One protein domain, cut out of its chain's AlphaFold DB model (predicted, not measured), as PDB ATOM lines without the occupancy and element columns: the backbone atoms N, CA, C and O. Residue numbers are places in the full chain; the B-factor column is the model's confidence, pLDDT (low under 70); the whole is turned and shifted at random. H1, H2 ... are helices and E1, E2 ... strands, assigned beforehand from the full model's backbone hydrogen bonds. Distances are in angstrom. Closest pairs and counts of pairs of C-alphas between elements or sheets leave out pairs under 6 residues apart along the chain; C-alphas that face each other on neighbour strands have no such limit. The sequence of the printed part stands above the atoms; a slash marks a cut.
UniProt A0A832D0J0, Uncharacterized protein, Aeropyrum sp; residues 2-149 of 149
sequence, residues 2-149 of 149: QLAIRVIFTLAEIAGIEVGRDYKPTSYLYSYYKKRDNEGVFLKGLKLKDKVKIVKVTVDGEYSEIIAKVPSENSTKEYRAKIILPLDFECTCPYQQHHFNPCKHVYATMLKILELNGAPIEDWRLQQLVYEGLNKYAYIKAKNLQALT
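Overview. This is residues 2 to 149 of the 149 residues of an uncharacterized protein of Aeropyrum sp (UniProt A0A832D0J0). A four-stranded antiparallel sheet, E3 to E6, has helix H4 packed slantwise over one face, with no helix over the other; H2 and the long H5 pack on H4, and H1 crosses H5. The small hairpin E1 and E2 lies far out from the mean of the C-alphas, and the tail, residues 144 to 149, sticks out. The printed part has 148 residues, with five named helices and six named strands in the order H1 E1 E2 H2 E3 E4 E5 E6 H3 H4 H5, and its class is mixed, helices and strands. It is compact, with a radius of gyration of the C-alphas of 14.9 A and spans of 46 by 39 by 33 A.

Along the chain. H1, residues 2 to 16, begins at C-alpha 2 (123.336, 210.098, 225.329) and is 21.3 A long. E1 is residues 30 to 33, E2 residues 36 to 39 and H2 residues 41 to 49. E3, residues 53 to 60, is 21.2 A long; E4, residues 63 to 71, begins at C-alpha 63 (134.534, 212.099, 231.896) and is 25.9 A long; E5, residues 78 to 85, is 22.3 A long. E6 is residues 88 to 91 and H3 residues 94 to 98. H4, residues 104 to 116, is 18.2 A long. H5, residues 124 to 147, is 34.6 A long and ends at C-alpha 147 (157.509, 211.308, 220.108).

Arrangement. E3, E4, E5 and E6 form a meander, each strand the antiparallel neighbour of the one before. N 58 and O 65 of E3 and E4 are 2.8 A apart, N 66 and O 83 of E4 and E5 2.8 A, and N 82 and O 90 of E5 and E6 2.8 A, within hydrogen-bond range. H4 on one face makes two layers, a helix over a sheet; its height over the sheet is 8.4 A, and it lies over E4 and E5. H2 touches H4 at a steep tilt of 47 degrees, closest at the C-alphas of Lys 49 and Ala 108, 4.4 A. H5 touches H4 with residues 127 to 134 alone, closest at the C-alphas of Tyr 107 and Tyr 131, 6.4 A. H1 touches H5 at a steep tilt of 63 degrees, closest at the C-alphas of Ala 15 and Gly 133, 4.4 A. In the hairpin E1 and E2, N 31 and O 38 are 2.7 A apart. Every O i to N i+4 pair is within hydrogen-bond range in H1, H2, H4 and H5; H3 has 0 of 1, and 2 of 2 O i to N i+3 pairs.

Size, cuts and confidence. The two C-alphas farthest apart, those of Lys 35 and Gly 61, are 49.3 A apart. The printed part has no cut, and the link from H1 to E1, 13 residues, is long. The mean pLDDT of the printed part is 84.1; residues 25 to 38, 96 to 100 and 146 to 149 are under 70.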
ATOM      1  N   GLN A   2     122.372 209.019 225.640       78.56
ATOM      2  CA  GLN A   2     123.336 210.098 225.329       78.56
ATOM      3  C   GLN A   2     124.817 209.655 225.385       78.56
ATOM      4  O   GLN A   2     125.611 210.057 224.539       78.56
ATOM      5  N   LEU A   3     125.171 208.758 226.318       83.38
ATOM      6  CA  LEU A   3     126.525 208.203 226.440       83.38
ATOM      7  C   LEU A   3     126.941 207.366 225.223       83.38
ATOM      8  O   LEU A   3     128.000 207.606 224.655       83.38
ATOM      9  N   ALA A   4     126.107 206.403 224.809       86.00
ATOM     10  CA  ALA A   4     126.397 205.544 223.660       86.00
ATOM     11  C   ALA A   4     126.609 206.365 222.386       86.00
ATOM     12  O   ALA A   4     127.563 206.117 221.659       86.00
ATOM     13  N   ILE A   5     125.763 207.372 222.159       88.44
ATOM     14  CA  ILE A   5     125.884 208.270 221.008       88.44
ATOM     15  C   ILE A   5     127.237 208.987 221.032       88.44
ATOM     16  O   ILE A   5     127.975 208.912 220.055       88.44
ATOM     17  N   ARG A   6     127.601 209.615 222.161       88.06
ATOM     18  CA  ARG A   6     128.887 210.318 222.304       88.06
ATOM     19  C   ARG A   6     130.075 209.393 222.034       88.06
ATOM     20  O   ARG A   6     130.957 209.756 221.268       88.06
ATOM     21  N   VAL A   7     130.066 208.191 222.610       90.94
ATOM     22  CA  VAL A   7     131.134 207.198 222.413       90.94
ATOM     23  C   VAL A   7     131.232 206.755 220.954       90.94
ATOM     24  O   VAL A   7     132.332 206.683 220.415       90.94
ATOM     25  N   ILE A   8     130.102 206.492 220.294       92.75
ATOM     26  CA  ILE A   8     130.071 206.098 218.878       92.75
ATOM     27  C   ILE A   8     130.620 207.215 217.989       92.75
ATOM     28  O   ILE A   8     131.434 206.930 217.113       92.75
ATOM     29  N   PHE A   9     130.231 208.472 218.228       93.00
ATOM     30  CA  PHE A   9     130.777 209.615 217.491       93.00
ATOM     31  C   PHE A   9     132.286 209.758 217.698       93.00
ATOM     32  O   PHE A   9     133.012 209.830 216.714       93.00
ATOM     33  N   THR A  10     132.776 209.690 218.939       92.75
ATOM     34  CA  THR A  10     134.223 209.740 219.211       92.75
ATOM     35  C   THR A  10     134.974 208.595 218.524       92.75
ATOM     36  O   THR A  10     136.037 208.804 217.938       92.75
ATOM     37  N   LEU A  11     134.428 207.375 218.550       92.94
ATOM     38  CA  LEU A  11     135.017 206.236 217.843       92.94
ATOM     39  C   LEU A  11     135.030 206.455 216.329       92.94
ATOM     40  O   LEU A  11     136.011 206.088 215.689       92.94
ATOM     41  N   ALA A  12     133.982 207.057 215.764       92.75
ATOM     42  CA  ALA A  12     133.899 207.369 214.341       92.75
ATOM     43  C   ALA A  12     134.888 208.453 213.911       92.75
ATOM     44  O   ALA A  12     135.565 208.279 212.900       92.75
ATOM     45  N   GLU A  13     135.030 209.520 214.696       93.19
ATOM     46  CA  GLU A  13     136.037 210.560 214.467       93.19
ATOM     47  C   GLU A  13     137.440 209.951 214.435       93.19
ATOM     48  O   GLU A  13     138.191 210.155 213.483       93.19
ATOM     49  N   ILE A  14     137.768 209.119 215.426       90.81
ATOM     50  CA  ILE A  14     139.083 208.477 215.524       90.81
ATOM     51  C   ILE A  14     139.288 207.432 214.427       90.81
ATOM     52  O   ILE A  14     140.373 207.345 213.851       90.81
ATOM     53  N   ALA A  15     138.250 206.665 214.092       88.19
ATOM     54  CA  ALA A  15     138.275 205.736 212.969       88.19
ATOM     55  C   ALA A  15     138.507 206.462 211.631       88.19
ATOM     56  O   ALA A  15     139.102 205.878 210.725       88.19
ATOM     57  N   GLY A  16     138.093 207.725 211.507       87.19
ATOM     58  CA  GLY A  16     138.321 208.571 210.336       87.19
ATOM     59  C   GLY A  16     139.735 209.149 210.220       87.19
ATOM     60  O   GLY A  16     140.109 209.589 209.137       87.19
ATOM     61  N   ILE A  17     140.543 209.121 211.286       88.62
ATOM     62  CA  ILE A  17     141.902 209.680 211.264       88.62
ATOM     63  C   ILE A  17     142.785 208.889 210.292       88.62
ATOM     64  O   ILE A  17     142.870 207.653 210.351       88.62
ATOM     65  N   GLU A  18     143.475 209.615 209.413       85.25
ATOM     66  CA  GLU A  18     144.521 209.050 208.570       85.25
ATOM     67  C   GLU A  18     145.723 208.657 209.426       85.25
ATOM     68  O   GLU A  18     146.315 209.457 210.150       85.25
ATOM     69  N   VAL A  19     146.084 207.385 209.340       82.12
ATOM     70  CA  VAL A  19     147.197 206.796 210.073       82.12
ATOM     71  C   VAL A  19     148.257 206.378 209.060       82.12
ATOM     72  O   VAL A  19     147.938 205.824 208.010       82.12
ATOM     73  N   GLY A  20     149.520 206.714 209.340       76.94
ATOM     74  CA  GLY A  20     150.633 206.503 208.409       76.94
ATOM     75  C   GLY A  20     150.878 205.032 208.046       76.94
ATOM     76  O   GLY A  20     150.281 204.123 208.614       76.94
ATOM     77  N   ARG A  21     151.823 204.792 207.127       73.25
ATOM     78  CA  ARG A  21     152.094 203.473 206.514       73.25
ATOM     79  C   ARG A  21     152.420 202.337 207.497       73.25
ATOM     80  O   ARG A  21     152.254 201.177 207.138       73.25
ATOM     81  N   ASP A  22     152.870 202.657 208.710       75.44
ATOM     82  CA  ASP A  22     153.179 201.660 209.747       75.44
ATOM     83  C   ASP A  22     151.931 201.140 210.472       75.44
ATOM     84  O   ASP A  22     152.011 200.155 211.215       75.44
ATOM     85  N   TYR A  23     150.785 201.804 210.294       79.44
ATOM     86  CA  TYR A  23     149.531 201.325 210.841       79.44
ATOM     87  C   TYR A  23     149.170 200.006 210.183       79.44
ATOM     88  O   TYR A  23     149.090 199.889 208.960       79.44
ATOM     89  N   LYS A  24     148.923 199.004 211.017       72.25
ATOM     90  CA  LYS A  24     148.436 197.711 210.564       72.25
ATOM     91  C   LYS A  24     146.923 197.699 210.750       72.25
ATOM     92  O   LYS A  24     146.481 197.429 211.874       72.25
ATOM     93  N   PRO A  25     146.139 197.991 209.687       64.25
ATOM     94  CA  PRO A  25     144.711 197.745 209.726       64.25
ATOM     95  C   PRO A  25     144.512 196.262 209.987       64.25
ATOM     96  O   PRO A  25     145.339 195.407 209.653       64.25
ATOM     97  N   THR A  26     143.463 195.967 210.719       57.62
ATOM     98  CA  THR A  26     143.448 194.739 211.482       57.62
ATOM     99  C   THR A  26     143.283 193.496 210.606       57.62
ATOM    100  O   THR A  26     142.410 193.399 209.754       57.62
ATOM    101  N   SER A  27     144.102 192.480 210.869       51.78
ATOM    102  CA  SER A  27     143.886 191.091 210.449       51.78
ATOM    103  C   SER A  27     142.865 190.417 211.396       51.78
ATOM    104  O   SER A  27     143.152 189.410 212.033       51.78
ATOM    105  N   TYR A  28     141.710 191.052 211.620       57.47
ATOM    106  CA  TYR A  28     140.923 190.966 212.866       57.47
ATOM    107  C   TYR A  28     140.170 189.654 213.122       57.47
ATOM    108  O   TYR A  28     139.963 189.296 214.286       57.47
ATOM    109  N   LEU A  29     139.751 188.949 212.069       55.03
ATOM    110  CA  LEU A  29     138.993 187.698 212.196       55.03
ATOM    111  C   LEU A  29     139.895 186.520 212.565       55.03
ATOM    112  O   LEU A  29     139.509 185.683 213.382       55.03
ATOM    113  N   TYR A  30     141.112 186.494 212.022       55.00
ATOM    114  CA  TYR A  30     142.035 185.374 212.153       55.00
ATOM    115  C   TYR A  30     143.453 185.861 212.456       55.00
ATOM    116  O   TYR A  30     144.012 186.717 211.780       55.00
ATOM    117  N   SER A  31     144.049 185.292 213.496       56.41
ATOM    118  CA  SER A  31     145.457 185.444 213.846       56.41
ATOM    119  C   SER A  31     146.232 184.210 213.397       56.41
ATOM    120  O   SER A  31     145.864 183.081 213.728       56.41
ATOM    121  N   TYR A  32     147.327 184.417 212.668       46.78
ATOM    122  CA  TYR A  32     148.202 183.325 212.261       46.78
ATOM    123  C   TYR A  32     149.142 182.972 213.419       46.78
ATOM    124  O   TYR A  32     150.015 183.761 213.786       46.78
ATOM    125  N   TYR A  33     148.975 181.790 214.014       47.66
ATOM    126  CA  TYR A  33     149.889 181.287 215.043       47.66
ATOM    127  C   TYR A  33     150.315 179.867 214.676       47.66
ATOM    128  O   TYR A  33     149.483 178.971 214.555       47.66
ATOM    129  N   LYS A  34     151.624 179.656 214.481       43.97
ATOM    130  CA  LYS A  34     152.230 178.335 214.216       43.97
ATOM    131  C   LYS A  34     151.539 177.526 213.097       43.97
ATOM    132  O   LYS A  34     151.224 176.355 213.288       43.97
ATOM    133  N   LYS A  35     151.343 178.130 211.919       46.94
ATOM    134  CA  LYS A  35     150.781 177.470 210.719       46.94
ATOM    135  C   LYS A  35     149.303 177.048 210.816       46.94
ATOM    136  O   LYS A  35     148.875 176.173 210.069       46.94
ATOM    137  N   ARG A  36     148.523 177.651 211.722       52.16
ATOM    138  CA  ARG A  36     147.058 177.508 211.788       52.16
ATOM    139  C   ARG A  36     146.398 178.867 212.013       52.16
ATOM    140  O   ARG A  36     146.895 179.668 212.814       52.16
ATOM    141  N   ASP A  37     145.269 179.085 211.349       56.41
ATOM    142  CA  ASP A  37     144.393 180.221 211.618       56.41
ATOM    143  C   ASP A  37     143.700 180.012 212.964       56.41
ATOM    144  O   ASP A  37     143.022 179.013 213.195       56.41
ATOM    145  N   ASN A  38     143.911 180.951 213.884       61.88
ATOM    146  CA  ASN A  38     143.229 181.000 215.171       61.88
ATOM    147  C   ASN A  38     142.311 182.212 215.208       61.88
ATOM    148  O   ASN A  38     142.640 183.244 214.636       61.88
ATOM    149  N   GLU A  39     141.216 182.141 215.958       73.50
ATOM    150  CA  GLU A  39     140.319 183.286 216.127       73.50
ATOM    151  C   GLU A  39     141.070 184.535 216.613       73.50
ATOM    152  O   GLU A  39     141.812 184.502 217.609       73.50
ATOM    153  N   GLY A  40     140.880 185.628 215.876       77.94
ATOM    154  CA  GLY A  40     141.460 186.930 216.157       77.94
ATOM    155  C   GLY A  40     140.784 187.646 217.330       77.94
ATOM    156  O   GLY A  40     139.817 187.169 217.930       77.94
ATOM    157  N   VAL A  41     141.322 188.817 217.679       82.69
ATOM    158  CA  VAL A  41     140.862 189.628 218.823       82.69
ATOM    159  C   VAL A  41     139.382 189.997 218.706       82.69
ATOM    160  O   VAL A  41     138.684 190.017 219.718       82.69
ATOM    161  N   PHE A  42     138.909 190.243 217.486       85.44
ATOM    162  CA  PHE A  42     137.535 190.646 217.213       85.44
ATOM    163  C   PHE A  42     136.533 189.556 217.605       85.44
ATOM    164  O   PHE A  42     135.708 189.767 218.490       85.44
ATOM    165  N   LEU A  43     136.669 188.354 217.034       86.25
ATOM    166  CA  LEU A  43     135.767 187.231 217.324       86.25
ATOM    167  C   LEU A  43     135.795 186.846 218.807       86.25
ATOM    168  O   LEU A  43     134.752 186.607 219.415       86.25
ATOM    169  N   LYS A  44     136.985 186.848 219.416       88.62
ATOM    170  CA  LYS A  44     137.135 186.581 220.851       88.62
ATOM    171  C   LYS A  44     136.449 187.635 221.713       88.62
ATOM    172  O   LYS A  44     135.824 187.292 222.711       88.62
ATOM    173  N   GLY A  45     136.551 188.910 221.340       89.94
ATOM    174  CA  GLY A  45     135.880 189.996 222.051       89.94
ATOM    175  C   GLY A  45     134.358 189.888 221.982       89.94
ATOM    176  O   GLY A  45     133.711 190.008 223.021       89.94
ATOM    177  N   LEU A  46     133.800 189.560 220.811       91.19
ATOM    178  CA  LEU A  46     132.359 189.319 220.652       91.19
ATOM    179  C   LEU A  46     131.866 188.216 221.597       91.19
ATOM    180  O   LEU A  46     130.926 188.429 222.356       91.19
ATOM    181  N   LYS A  47     132.567 187.075 221.638       91.19
ATOM    182  CA  LYS A  47     132.233 185.950 222.532       91.19
ATOM    183  C   LYS A  47     132.383 186.277 224.021       91.19
ATOM    184  O   LYS A  47     131.749 185.642 224.864       91.19
ATOM    185  N   LEU A  48     133.276 187.206 224.368       93.31
ATOM    186  CA  LEU A  48     133.542 187.591 225.756       93.31
ATOM    187  C   LEU A  48     132.579 188.655 226.281       93.31
ATOM    188  O   LEU A  48     132.427 188.736 227.500       93.31
ATOM    189  N   LYS A  49     131.933 189.439 225.408       94.56
ATOM    190  CA  LYS A  49     131.032 190.545 225.777       94.56
ATOM    191  C   LYS A  49     130.027 190.148 226.857       94.56
ATOM    192  O   LYS A  49     129.927 190.825 227.878       94.56
ATOM    193  N   ASP A  50     129.335 189.026 226.676       94.44
ATOM    194  CA  ASP A  50     128.277 188.584 227.599       94.44
ATOM    195  C   ASP A  50     128.805 188.119 228.958       94.44
ATOM    196  O   ASP A  50     128.052 187.993 229.921       94.44
ATOM    197  N   LYS A  51     130.117 187.903 229.058       95.62
ATOM    198  CA  LYS A  51     130.802 187.516 230.293       95.62
ATOM    199  C   LYS A  51     131.426 188.709 231.020       95.62
ATOM    200  O   LYS A  51     131.996 188.529 232.096       95.62
ATOM    201  N   VAL A  52     131.352 189.913 230.447       97.25
ATOM    202  CA  VAL A  52     131.854 191.143 231.066       97.25
ATOM    203  C   VAL A  52     130.956 191.532 232.237       97.25
ATOM    204  O   VAL A  52     129.743 191.686 232.088       97.25
ATOM    205  N   LYS A  53     131.569 191.770 233.399       97.06
ATOM    206  CA  LYS A  53     130.892 192.284 234.593       97.06
ATOM    207  C   LYS A  53     131.372 193.699 234.880       97.06
ATOM    208  O   LYS A  53     132.529 193.889 235.253       97.06
ATOM    209  N   ILE A  54     130.496 194.689 234.728       96.31
ATOM    210  CA  ILE A  54     130.786 196.064 235.155       96.31
ATOM    211  C   ILE A  54     130.762 196.102 236.685       96.31
ATOM    212  O   ILE A  54     129.777 195.693 237.295       96.31
ATOM    213  N   VAL A  55     131.855 196.548 237.305       96.56
ATOM    214  CA  VAL A  55     132.020 196.543 238.771       96.56
ATOM    215  C   VAL A  55     132.058 197.936 239.383       96.56
ATOM    216  O   VAL A  55     131.779 198.081 240.568       96.56
ATOM    217  N   LYS A  56     132.420 198.959 238.604       94.94
ATOM    218  CA  LYS A  56     132.434 200.348 239.063       94.94
ATOM    219  C   LYS A  56     132.141 201.272 237.894       94.94
ATOM    220  O   LYS A  56     132.689 201.083 236.810       94.94
ATOM    221  N   VAL A  57     131.317 202.279 238.152       93.06
ATOM    222  CA  VAL A  57     131.105 203.427 237.273       93.06
ATOM    223  C   VAL A  57     131.346 204.671 238.117       93.06
ATOM    224  O   VAL A  57     130.792 204.802 239.207       93.06
ATOM    225  N   THR A  58     132.215 205.557 237.654       92.25
ATOM    226  CA  THR A  58     132.487 206.853 238.274       92.25
ATOM    227  C   THR A  58     132.293 207.917 237.216       92.25
ATOM    228  O   THR A  58     132.869 207.825 236.137       92.25
ATOM    229  N   VAL A  59     131.450 208.897 237.513       87.88
ATOM    230  CA  VAL A  59     131.158 210.018 236.622       87.88
ATOM    231  C   VAL A  59     131.781 211.253 237.249       87.88
ATOM    232  O   VAL A  59     131.495 211.543 238.410       87.88
ATOM    233  N   ASP A  60     132.639 211.938 236.500       82.12
ATOM    234  CA  ASP A  60     133.304 213.166 236.929       82.12
ATOM    235  C   ASP A  60     133.223 214.205 235.805       82.12
ATOM    236  O   ASP A  60     133.982 214.170 234.832       82.12
ATOM    237  N   GLY A  61     132.220 215.080 235.902       79.81
ATOM    238  CA  GLY A  61     131.915 216.082 234.884       79.81
ATOM    239  C   GLY A  61     131.717 215.463 233.498       79.81
ATOM    240  O   GLY A  61     130.775 214.705 233.263       79.81
ATOM    241  N   GLU A  62     132.609 215.804 232.569       76.00
ATOM    242  CA  GLU A  62     132.562 215.325 231.186       76.00
ATOM    243  C   GLU A  62     133.156 213.928 230.981       76.00
ATOM    244  O   GLU A  62     132.963 213.350 229.905       76.00
ATOM    245  N   TYR A  63     133.858 213.387 231.977       81.06
ATOM    246  CA  TYR A  63     134.534 212.099 231.896       81.06
ATOM    247  C   TYR A  63     133.772 211.034 232.680       81.06
ATOM    248  O   TYR A  63     133.077 211.289 233.665       81.06
ATOM    249  N   SER A  64     133.882 209.789 232.226       88.38
ATOM    250  CA  SER A  64     133.335 208.648 232.959       88.38
ATOM    251  C   SER A  64     134.339 207.515 232.980       88.38
ATOM    252  O   SER A  64     134.788 207.053 231.937       88.38
ATOM    253  N   GLU A  65     134.672 207.050 234.172       93.19
ATOM    254  CA  GLU A  65     135.513 205.887 234.392       93.19
ATOM    255  C   GLU A  65     134.630 204.663 234.629       93.19
ATOM    256  O   GLU A  65     133.803 204.627 235.542       93.19
ATOM    257  N   ILE A  66     134.827 203.629 233.819       94.56
ATOM    258  CA  ILE A  66     134.113 202.362 233.916       94.56
ATOM    259  C   ILE A  66     135.140 201.257 234.124       94.56
ATOM    260  O   ILE A  66     136.021 201.041 233.294       94.56
ATOM    261  N   ILE A  67     135.017 200.532 235.234       96.50
ATOM    262  CA  ILE A  67     135.852 199.372 235.538       96.50
ATOM    263  C   ILE A  67     135.012 198.113 235.378       96.50
ATOM    264  O   ILE A  67     133.937 197.980 235.968       96.50
ATOM    265  N   ALA A  68     135.547 197.158 234.627       97.06
ATOM    266  CA  ALA A  68     134.955 195.859 234.393       97.06
ATOM    267  C   ALA A  68     135.913 194.723 234.766       97.06
ATOM    268  O   ALA A  68     137.138 194.849 234.680       97.06
ATOM    269  N   LYS A  69     135.332 193.591 235.155       97.06
ATOM    270  CA  LYS A  69     136.007 192.297 235.245       97.06
ATOM    271  C   LYS A  69     135.641 191.468 234.020       97.06
ATOM    272  O   LYS A  69     134.460 191.328 233.699       97.06
ATOM    273  N   VAL A  70     136.651 190.920 233.351       95.81
ATOM    274  CA  VAL A  70     136.485 190.089 232.154       95.81
ATOM    275  C   VAL A  70     137.232 188.771 232.357       95.81
ATOM    276  O   VAL A  70     138.423 188.807 232.678       95.81
ATOM    277  N   PRO A  71     136.582 187.607 232.200       93.69
ATOM    278  CA  PRO A  71     137.244 186.329 232.412       93.69
ATOM    279  C   PRO A  71     138.286 186.039 231.330       93.69
ATOM    280  O   PRO A  71     138.152 186.435 230.171       93.69
ATOM    281  N   SER A  72     139.312 185.293 231.722       87.62
ATOM    282  CA  SER A  72     140.244 184.653 230.802       87.62
ATOM    283  C   SER A  72     139.547 183.525 230.039       87.62
ATOM    284  O   SER A  72     138.721 182.804 230.588       87.62
ATOM    285  N   GLU A  73     139.910 183.331 228.771       80.81
ATOM    286  CA  GLU A  73     139.377 182.222 227.963       80.81
ATOM    287  C   GLU A  73     139.912 180.856 228.418       80.81
ATOM    288  O   GLU A  73     139.221 179.852 228.304       80.81
ATOM    289  N   ASN A  74     141.139 180.828 228.949       79.75
ATOM    290  CA  ASN A  74     141.897 179.593 229.183       79.75
ATOM    291  C   ASN A  74     142.185 179.335 230.670       79.75
ATOM    292  O   ASN A  74     143.017 178.496 231.003       79.75
ATOM    293  N   SER A  75     141.590 180.109 231.578       84.31
ATOM    294  CA  SER A  75     141.825 179.955 233.016       84.31
ATOM    295  C   SER A  75     140.674 180.533 233.830       84.31
ATOM    296  O   SER A  75     139.868 181.299 233.315       84.31
ATOM    297  N   THR A  76     140.658 180.246 235.128       85.56
ATOM    298  CA  THR A  76     139.721 180.837 236.096       85.56
ATOM    299  C   THR A  76     140.056 182.288 236.470       85.56
ATOM    300  O   THR A  76     139.358 182.889 237.282       85.56
ATOM    301  N   LYS A  77     141.125 182.869 235.904       90.88
ATOM    302  CA  LYS A  77     141.537 184.251 236.181       90.88
ATOM    303  C   LYS A  77     140.572 185.248 235.542       90.88
ATOM    304  O   LYS A  77     140.118 185.052 234.418       90.88
ATOM    305  N   GLU A  78     140.354 186.369 236.220       93.25
ATOM    306  CA  GLU A  78     139.668 187.544 235.677       93.25
ATOM    307  C   GLU A  78     140.673 188.688 235.499       93.25
ATOM    308  O   GLU A  78     141.542 188.912 236.345       93.25
ATOM    309  N   TYR A  79     140.549 189.425 234.401       94.31
ATOM    310  CA  TYR A  79     141.316 190.637 234.137       94.31
ATOM    311  C   TYR A  79     140.457 191.869 234.396       94.31
ATOM    312  O   TYR A  79     139.243 191.857 234.185       94.31
ATOM    313  N   ARG A  80     141.100 192.950 234.837       95.19
ATOM    314  CA  ARG A  80     140.453 194.250 234.983       95.19
ATOM    315  C   ARG A  80     140.613 195.008 233.672       95.19
ATOM    316  O   ARG A  80     141.738 195.169 233.209       95.19
ATOM    317  N   ALA A  81     139.504 195.458 233.099       95.00
ATOM    318  CA  ALA A  81     139.474 196.406 231.994       95.00
ATOM    319  C   ALA A  81     138.909 197.732 232.513       95.00
ATOM    320  O   ALA A  81     137.867 197.750 233.167       95.00
ATOM    321  N   LYS A  82     139.618 198.824 232.263       95.25
ATOM    322  CA  LYS A  82     139.231 200.187 232.610       95.25
ATOM    323  C   LYS A  82     138.986 200.937 231.309       95.25
ATOM    324  O   LYS A  82     139.861 200.942 230.451       95.25
ATOM    325  N   ILE A  83     137.817 201.548 231.171       94.44
ATOM    326  CA  ILE A  83     137.455 202.427 230.059       94.44
ATOM    327  C   ILE A  83     137.239 203.823 230.637       94.44
ATOM    328  O   ILE A  83     136.479 203.978 231.590       94.44
ATOM    329  N   ILE A  84     137.910 204.822 230.079       92.00
ATOM    330  CA  ILE A  84     137.729 206.232 230.420       92.00
ATOM    331  C   ILE A  84     137.061 206.884 229.213       92.00
ATOM    332  O   ILE A  84     137.590 206.863 228.108       92.00
ATOM    333  N   LEU A  85     135.859 207.411 229.395       87.62
ATOM    334  CA  LEU A  85     135.104 208.074 228.339       87.62
ATOM    335  C   LEU A  85     135.514 209.552 228.264       87.62
ATOM    336  O   LEU A  85     135.702 210.145 229.325       87.62
ATOM    337  N   PRO A  86     135.634 210.152 227.061       79.50
ATOM    338  CA  PRO A  86     135.085 209.655 225.794       79.50
ATOM    339  C   PRO A  86     135.903 208.546 225.109       79.50
ATOM    340  O   PRO A  86     135.279 207.647 224.547       79.50
ATOM    341  N   LEU A  87     137.243 208.533 225.209       86.44
ATOM    342  CA  LEU A  87     138.045 207.379 224.782       86.44
ATOM    343  C   LEU A  87     139.472 207.352 225.367       86.44
ATOM    344  O   LEU A  87     140.364 208.040 224.887       86.44
ATOM    345  N   ASP A  88     139.687 206.498 226.363       90.50
ATOM    346  CA  ASP A  88     140.965 205.901 226.763       90.50
ATOM    347  C   ASP A  88     140.682 204.546 227.437       90.50
ATOM    348  O   ASP A  88     139.548 204.258 227.844       90.50
ATOM    349  N   PHE A  89     141.681 203.674 227.536       92.56
ATOM    350  CA  PHE A  89     141.518 202.367 228.152       92.56
ATOM    351  C   PHE A  89     142.809 201.734 228.667       92.56
ATOM    352  O   PHE A  89     143.903 201.888 228.123       92.56
ATOM    353  N   GLU A  90     142.636 200.887 229.677       91.50
ATOM    354  CA  GLU A  90     143.683 200.075 230.284       91.50
ATOM    355  C   GLU A  90     143.162 198.662 230.557       91.50
ATOM    356  O   GLU A  90     141.984 198.451 230.852       91.50
ATOM    357  N   CYS A  91     144.038 197.665 230.498       91.12
ATOM    358  CA  CYS A  91     143.718 196.303 230.898       91.12
ATOM    359  C   CYS A  91     144.923 195.642 231.544       91.12
ATOM    360  O   CYS A  91     146.052 195.772 231.082       91.12
ATOM    361  N   THR A  92     144.661 194.856 232.584       91.38
ATOM    362  CA  THR A  92     145.695 194.127 233.323       91.38
ATOM    363  C   THR A  92     146.123 192.817 232.655       91.38
ATOM    364  O   THR A  92     146.869 192.039 233.248       91.38
ATOM    365  N   CYS A  93     145.635 192.513 231.448       88.19
ATOM    366  CA  CYS A  93     146.015 191.283 230.760       88.19
ATOM    367  C   CYS A  93     147.426 191.386 230.144       88.19
ATOM    368  O   CYS A  93     147.787 192.453 229.643       88.19
ATOM    369  N   PRO A  94     148.194 190.277 230.079       83.00
ATOM    370  CA  PRO A  94     149.557 190.291 229.538       83.00
ATOM    371  C   PRO A  94     149.653 190.811 228.098       83.00
ATOM    372  O   PRO A  94     150.664 191.375 227.707       83.00
ATOM    373  N   TYR A  95     148.589 190.661 227.302       76.06
ATOM    374  CA  TYR A  95     148.570 191.143 225.922       76.06
ATOM    375  C   TYR A  95     148.775 192.663 225.840       76.06
ATOM    376  O   TYR A  95     149.589 193.133 225.056       76.06
ATOM    377  N   GLN A  96     148.082 193.448 226.668       64.81
ATOM    378  CA  GLN A  96     148.190 194.908 226.593       64.81
ATOM    379  C   GLN A  96     149.557 195.426 227.067       64.81
ATOM    380  O   GLN A  96     149.984 196.492 226.643       64.81
ATOM    381  N   GLN A  97     150.276 194.656 227.885       58.47
ATOM    382  CA  GLN A  97     151.624 195.016 228.336       58.47
ATOM    383  C   GLN A  97     152.663 194.982 227.205       58.47
ATOM    384  O   GLN A  97     153.727 195.578 227.337       58.47
ATOM    385  N   HIS A  98     152.368 194.292 226.100       58.28
ATOM    386  CA  HIS A  98     153.320 194.057 225.011       58.28
ATOM    387  C   HIS A  98     152.832 194.537 223.639       58.28
ATOM    388  O   HIS A  98     153.564 194.421 222.658       58.28
ATOM    389  N   HIS A  99     151.603 195.051 223.542       65.19
ATOM    390  CA  HIS A  99     150.980 195.380 222.264       65.19
ATOM    391  C   HIS A  99     150.281 196.738 222.296       65.19
ATOM    392  O   HIS A  99     149.535 197.049 223.218       65.19
ATOM    393  N   PHE A 100     150.455 197.503 221.217       67.00
ATOM    394  CA  PHE A 100     149.817 198.804 220.991       67.00
ATOM    395  C   PHE A 100     148.417 198.695 220.359       67.00
ATOM    396  O   PHE A 100     147.967 199.626 219.704       67.00
ATOM    397  N   ASN A 101     147.733 197.560 220.551       75.75
ATOM    398  CA  ASN A 101     146.393 197.285 220.024       75.75
ATOM    399  C   ASN A 101     145.439 196.968 221.189       75.75
ATOM    400  O   ASN A 101     145.877 196.397 222.196       75.75
ATOM    401  N   PRO A 102     144.130 197.255 221.072       84.94
ATOM    402  CA  PRO A 102     143.163 196.884 222.092       84.94
ATOM    403  C   PRO A 102     143.156 195.368 222.266       84.94
ATOM    404  O   PRO A 102     143.031 194.602 221.308       84.94
ATOM    405  N   CYS A 103     143.264 194.917 223.513       89.62
ATOM    406  CA  CYS A 103     143.049 193.511 223.805       89.62
ATOM    407  C   CYS A 103     141.556 193.165 223.692       89.62
ATOM    408  O   CYS A 103     140.675 194.019 223.823       89.62
ATOM    409  N   LYS A 104     141.257 191.873 223.542       90.94
ATOM    410  CA  LYS A 104     139.877 191.360 223.493       90.94
ATOM    411  C   LYS A 104     139.027 191.771 224.701       90.94
ATOM    412  O   LYS A 104     137.827 191.943 224.547       90.94
ATOM    413  N   HIS A 105     139.628 191.956 225.882       93.75
ATOM    414  CA  HIS A 105     138.896 192.364 227.085       93.75
ATOM    415  C   HIS A 105     138.433 193.822 227.004       93.75
ATOM    416  O   HIS A 105     137.302 194.111 227.380       93.75
ATOM    417  N   VAL A 106     139.272 194.726 226.479       94.12
ATOM    418  CA  VAL A 106     138.906 196.133 226.234       94.12
ATOM    419  C   VAL A 106     137.785 196.193 225.207       94.12
ATOM    420  O   VAL A 106     136.765 196.831 225.451       94.12
ATOM    421  N   TYR A 107     137.945 195.468 224.098       94.06
ATOM    422  CA  TYR A 107     136.940 195.429 223.044       94.06
ATOM    423  C   TYR A 107     135.593 194.889 223.555       94.06
ATOM    424  O   TYR A 107     134.574 195.565 223.431       94.06
ATOM    425  N   ALA A 108     135.599 193.738 224.235       95.81
ATOM    426  CA  ALA A 108     134.410 193.163 224.868       95.81
ATOM    427  C   ALA A 108     133.755 194.127 225.872       95.81
ATOM    428  O   ALA A 108     132.531 194.249 225.912       95.81
ATOM    429  N   THR A 109     134.564 194.832 226.669       96.81
ATOM    430  CA  THR A 109     134.067 195.799 227.658       96.81
ATOM    431  C   THR A 109     133.392 196.988 226.986       96.81
ATOM    432  O   THR A 109     132.304 197.371 227.405       96.81
ATOM    433  N   MET A 110     133.982 197.535 225.919       96.12
ATOM    434  CA  MET A 110     133.379 198.637 225.169       96.12
ATOM    435  C   MET A 110     132.036 198.229 224.552       96.12
ATOM    436  O   MET A 110     131.049 198.950 224.694       96.12
ATOM    437  N   LEU A 111     131.958 197.038 223.950       96.06
ATOM    438  CA  LEU A 111     130.694 196.506 223.437       96.06
ATOM    439  C   LEU A 111     129.649 196.349 224.547       96.06
ATOM    440  O   LEU A 111     128.499 196.737 224.356       96.06
ATOM    441  N   LYS A 112     130.041 195.839 225.723       96.75
ATOM    442  CA  LYS A 112     129.124 195.702 226.862       96.75
ATOM    443  C   LYS A 112     128.603 197.057 227.343       96.75
ATOM    444  O   LYS A 112     127.423 197.182 227.650       96.75
ATOM    445  N   ILE A 113     129.461 198.078 227.392       94.62
ATOM    446  CA  ILE A 113     129.065 199.445 227.758       94.62
ATOM    447  C   ILE A 113     128.043 199.992 226.758       94.62
ATOM    448  O   ILE A 113     127.019 200.534 227.172       94.62
ATOM    449  N   LEU A 114     128.296 199.836 225.457       95.00
ATOM    450  CA  LEU A 114     127.395 200.304 224.403       95.00
ATOM    451  C   LEU A 114     126.041 199.581 224.442       95.00
ATOM    452  O   LEU A 114     125.004 200.244 224.390       95.00
ATOM    453  N   GLU A 115     126.045 198.259 224.623       95.50
ATOM    454  CA  GLU A 115     124.836 197.442 224.794       95.50
ATOM    455  C   GLU A 115     123.983 197.936 225.967       95.50
ATOM    456  O   GLU A 115     122.804 198.243 225.794       95.50
ATOM    457  N   LEU A 116     124.591 198.096 227.149       94.00
ATOM    458  CA  LEU A 116     123.902 198.582 228.352       94.00
ATOM    459  C   LEU A 116     123.335 200.001 228.182       94.00
ATOM    460  O   LEU A 116     122.465 200.415 228.945       94.00
ATOM    461  N   ASN A 117     123.813 200.751 227.187       92.19
ATOM    462  CA  ASN A 117     123.354 202.101 226.873       92.19
ATOM    463  C   ASN A 117     122.389 202.173 225.676       92.19
ATOM    464  O   ASN A 117     122.033 203.287 225.267       92.19
ATOM    465  N   GLY A 118     121.939 201.019 225.167       93.19
ATOM    466  CA  GLY A 118     120.924 200.894 224.119       93.19
ATOM    467  C   GLY A 118     121.467 200.918 222.689       93.19
ATOM    468  O   GLY A 118     120.692 201.121 221.758       93.19
ATOM    469  N   ALA A 119     122.777 200.754 222.490       93.44
ATOM    470  CA  ALA A 119     123.338 200.667 221.145       93.44
ATOM    471  C   ALA A 119     123.012 199.307 220.491       93.44
ATOM    472  O   ALA A 119     123.056 198.280 221.178       93.44
ATOM    473  N   PRO A 120     122.755 199.260 219.169       92.69
ATOM    474  CA  PRO A 120     122.463 198.028 218.438       92.69
ATOM    475  C   PRO A 120     123.752 197.243 218.152       92.69
ATOM    476  O   PRO A 120     124.208 197.142 217.019       92.69
ATOM    477  N   ILE A 121     124.366 196.698 219.200       93.12
ATOM    478  CA  ILE A 121     125.654 195.986 219.144       93.12
ATOM    479  C   ILE A 121     125.664 194.725 218.267       93.12
ATOM    480  O   ILE A 121     126.742 194.207 218.002       93.12
ATOM    481  N   GLU A 122     124.508 194.239 217.811       91.94
ATOM    482  CA  GLU A 122     124.393 193.149 216.831       91.94
ATOM    483  C   GLU A 122     124.686 193.613 215.390       91.94
ATOM    484  O   GLU A 122     124.916 192.790 214.504       91.94
ATOM    485  N   ASP A 123     124.722 194.927 215.132       93.12
ATOM    486  CA  ASP A 123     125.157 195.471 213.846       93.12
ATOM    487  C   ASP A 123     126.678 195.296 213.681       93.12
ATOM    488  O   ASP A 123     127.486 195.928 214.370       93.12
ATOM    489  N   TRP A 124     127.079 194.460 212.720       89.12
ATOM    490  CA  TRP A 124     128.485 194.190 212.407       89.12
ATOM    491  C   TRP A 124     129.277 195.456 212.047       89.12
ATOM    492  O   TRP A 124     130.477 195.525 212.325       89.12
ATOM    493  N   ARG A 125     128.630 196.481 211.473       90.69
ATOM    494  CA  ARG A 125     129.280 197.759 211.146       90.69
ATOM    495  C   ARG A 125     129.650 198.514 212.409       90.69
ATOM    496  O   ARG A 125     130.754 199.047 212.500       90.69
ATOM    497  N   LEU A 126     128.759 198.518 213.402       92.25
ATOM    498  CA  LEU A 126     129.039 199.108 214.707       92.25
ATOM    499  C   LEU A 126     130.153 198.333 215.417       92.25
ATOM    500  O   LEU A 126     131.083 198.936 215.946       92.25
ATOM    501  N   GLN A 127     130.110 197.001 215.385       92.88
ATOM    502  CA  GLN A 127     131.164 196.163 215.961       92.88
ATOM    503  C   GLN A 127     132.540 196.468 215.346       92.88
ATOM    504  O   GLN A 127     133.524 196.581 216.085       92.88
ATOM    505  N   GLN A 128     132.606 196.619 214.018       89.88
ATOM    506  CA  GLN A 128     133.827 196.969 213.290       89.88
ATOM    507  C   GLN A 128     134.296 198.388 213.609       89.88
ATOM    508  O   GLN A 128     135.478 198.577 213.885       89.88
ATOM    509  N   LEU A 129     133.379 199.357 213.645       92.06
ATOM    510  CA  LEU A 129     133.665 200.741 214.026       92.06
ATOM    511  C   LEU A 129     134.304 200.821 215.415       92.06
ATOM    512  O   LEU A 129     135.322 201.483 215.595       92.06
ATOM    513  N   VAL A 130     133.725 200.118 216.391       92.94
ATOM    514  CA  VAL A 130     134.240 200.088 217.764       92.94
ATOM    515  C   VAL A 130     135.652 199.523 217.792       92.94
ATOM    516  O   VAL A 130     136.536 200.096 218.428       92.94
ATOM    517  N   TYR A 131     135.881 198.409 217.099       90.88
ATOM    518  CA  TYR A 131     137.193 197.786 217.082       90.88
ATOM    519  C   TYR A 131     138.246 198.664 216.394       90.88
ATOM    520  O   TYR A 131     139.323 198.875 216.954       90.88
ATOM    521  N   GLU A 132     137.928 199.213 215.222       89.50
ATOM    522  CA  GLU A 132     138.833 200.068 214.452       89.50
ATOM    523  C   GLU A 132     139.142 201.374 215.191       89.50
ATOM    524  O   GLU A 132     140.308 201.753 215.294       89.50
ATOM    525  N   GLY A 133     138.129 202.019 215.782       91.75
ATOM    526  CA  GLY A 133     138.305 203.224 216.592       91.75
ATOM    527  C   GLY A 133     139.226 202.981 217.790       91.75
ATOM    528  O   GLY A 133     140.171 203.738 218.010       91.75
ATOM    529  N   LEU A 134     139.034 201.871 218.515       91.88
ATOM    530  CA  LEU A 134     139.930 201.471 219.609       91.88
ATOM    531  C   LEU A 134     141.353 201.161 219.116       91.88
ATOM    532  O   LEU A 134     142.325 201.500 219.793       91.88
ATOM    533  N   ASN A 135     141.491 200.513 217.956       89.31
ATOM    534  CA  ASN A 135     142.787 200.148 217.389       89.31
ATOM    535  C   ASN A 135     143.578 201.369 216.913       89.31
ATOM    536  O   ASN A 135     144.758 201.503 217.236       89.31
ATOM    537  N   LYS A 136     142.928 202.294 216.199       89.06
ATOM    538  CA  LYS A 136     143.543 203.563 215.800       89.06
ATOM    539  C   LYS A 136     143.895 204.421 217.006       89.06
ATOM    540  O   LYS A 136     145.007 204.939 217.052       89.06
ATOM    541  N   TYR A 137     143.015 204.507 218.005       91.12
ATOM    542  CA  TYR A 137     143.319 205.219 219.244       91.12
ATOM    543  C   TYR A 137     144.595 204.688 219.909       91.12
ATOM    544  O   TYR A 137     145.496 205.462 220.226       91.12
ATOM    545  N   ALA A 138     144.705 203.364 220.067       88.69
ATOM    546  CA  ALA A 138     145.875 202.736 220.673       88.69
ATOM    547  C   ALA A 138     147.167 203.031 219.897       88.69
ATOM    548  O   ALA A 138     148.190 203.365 220.495       88.69
ATOM    549  N   TYR A 139     147.097 202.967 218.565       86.62
ATOM    550  CA  TYR A 139     148.215 203.288 217.687       86.62
ATOM    551  C   TYR A 139     148.652 204.757 217.804       86.62
ATOM    552  O   TYR A 139     149.841 205.036 217.959       86.62
ATOM    553  N   ILE A 140     147.701 205.695 217.772       87.50
ATOM    554  CA  ILE A 140     147.971 207.135 217.905       87.50
ATOM    555  C   ILE A 140     148.580 207.428 219.279       87.50
ATOM    556  O   ILE A 140     149.610 208.097 219.363       87.50
ATOM    557  N   LYS A 141     147.999 206.868 220.350       86.44
ATOM    558  CA  LYS A 141     148.530 206.976 221.715       86.44
ATOM    559  C   LYS A 141     149.982 206.494 221.764       86.44
ATOM    560  O   LYS A 141     150.848 207.220 222.236       86.44
ATOM    561  N   ALA A 142     150.275 205.321 221.204       83.38
ATOM    562  CA  ALA A 142     151.625 204.761 221.169       83.38
ATOM    563  C   ALA A 142     152.642 205.644 220.429       83.38
ATOM    564  O   ALA A 142     153.732 205.888 220.948       83.38
ATOM    565  N   LYS A 143     152.290 206.143 219.237       81.50
ATOM    566  CA  LYS A 143     153.158 207.035 218.449       81.50
ATOM    567  C   LYS A 143     153.422 208.356 219.176       81.50
ATOM    568  O   LYS A 143     154.559 208.813 219.190       81.50
ATOM    569  N   ASN A 144     152.409 208.933 219.821       80.88
ATOM    570  CA  ASN A 144     152.569 210.174 220.582       80.88
ATOM    571  C   ASN A 144     153.450 209.985 221.823       80.88
ATOM    572  O   ASN A 144     154.255 210.860 222.120       80.88
ATOM    573  N   LEU A 145     153.351 208.841 222.517       71.31
ATOM    574  CA  LEU A 145     154.277 208.525 223.610       71.31
ATOM    575  C   LEU A 145     155.726 208.427 223.114       71.31
ATOM    576  O   LEU A 145     156.612 208.960 223.767       71.31
ATOM    577  N   GLN A 146     155.961 207.790 221.963       66.88
ATOM    578  CA  GLN A 146     157.303 207.677 221.374       66.88
ATOM    579  C   GLN A 146     157.885 209.025 220.939       66.88
ATOM    580  O   GLN A 146     159.093 209.205 220.986       66.88
ATOM    581  N   ALA A 147     157.052 209.974 220.504       63.31
ATOM    582  CA  ALA A 147     157.509 211.308 220.108       63.31
ATOM    583  C   ALA A 147     157.956 212.181 221.297       63.31
ATOM    584  O   ALA A 147     158.614 213.198 221.092       63.31
ATOM    585  N   LEU A 148     157.576 211.807 222.524       54.25
ATOM    586  CA  LEU A 148     157.903 212.519 223.764       54.25
ATOM    587  C   LEU A 148     159.108 211.917 224.513       54.25
ATOM    588  O   LEU A 148     159.502 212.464 225.542       54.25
ATOM    589  N   THR A 149     159.658 210.800 224.028       49.12
ATOM    590  CA  THR A 149     160.794 210.062 224.613       49.12
ATOM    591  C   THR A 149     162.009 210.121 223.709       49.12
ATOM    592  O   THR A 149     163.117 210.340 224.241       49.12
TER     593      THR A 149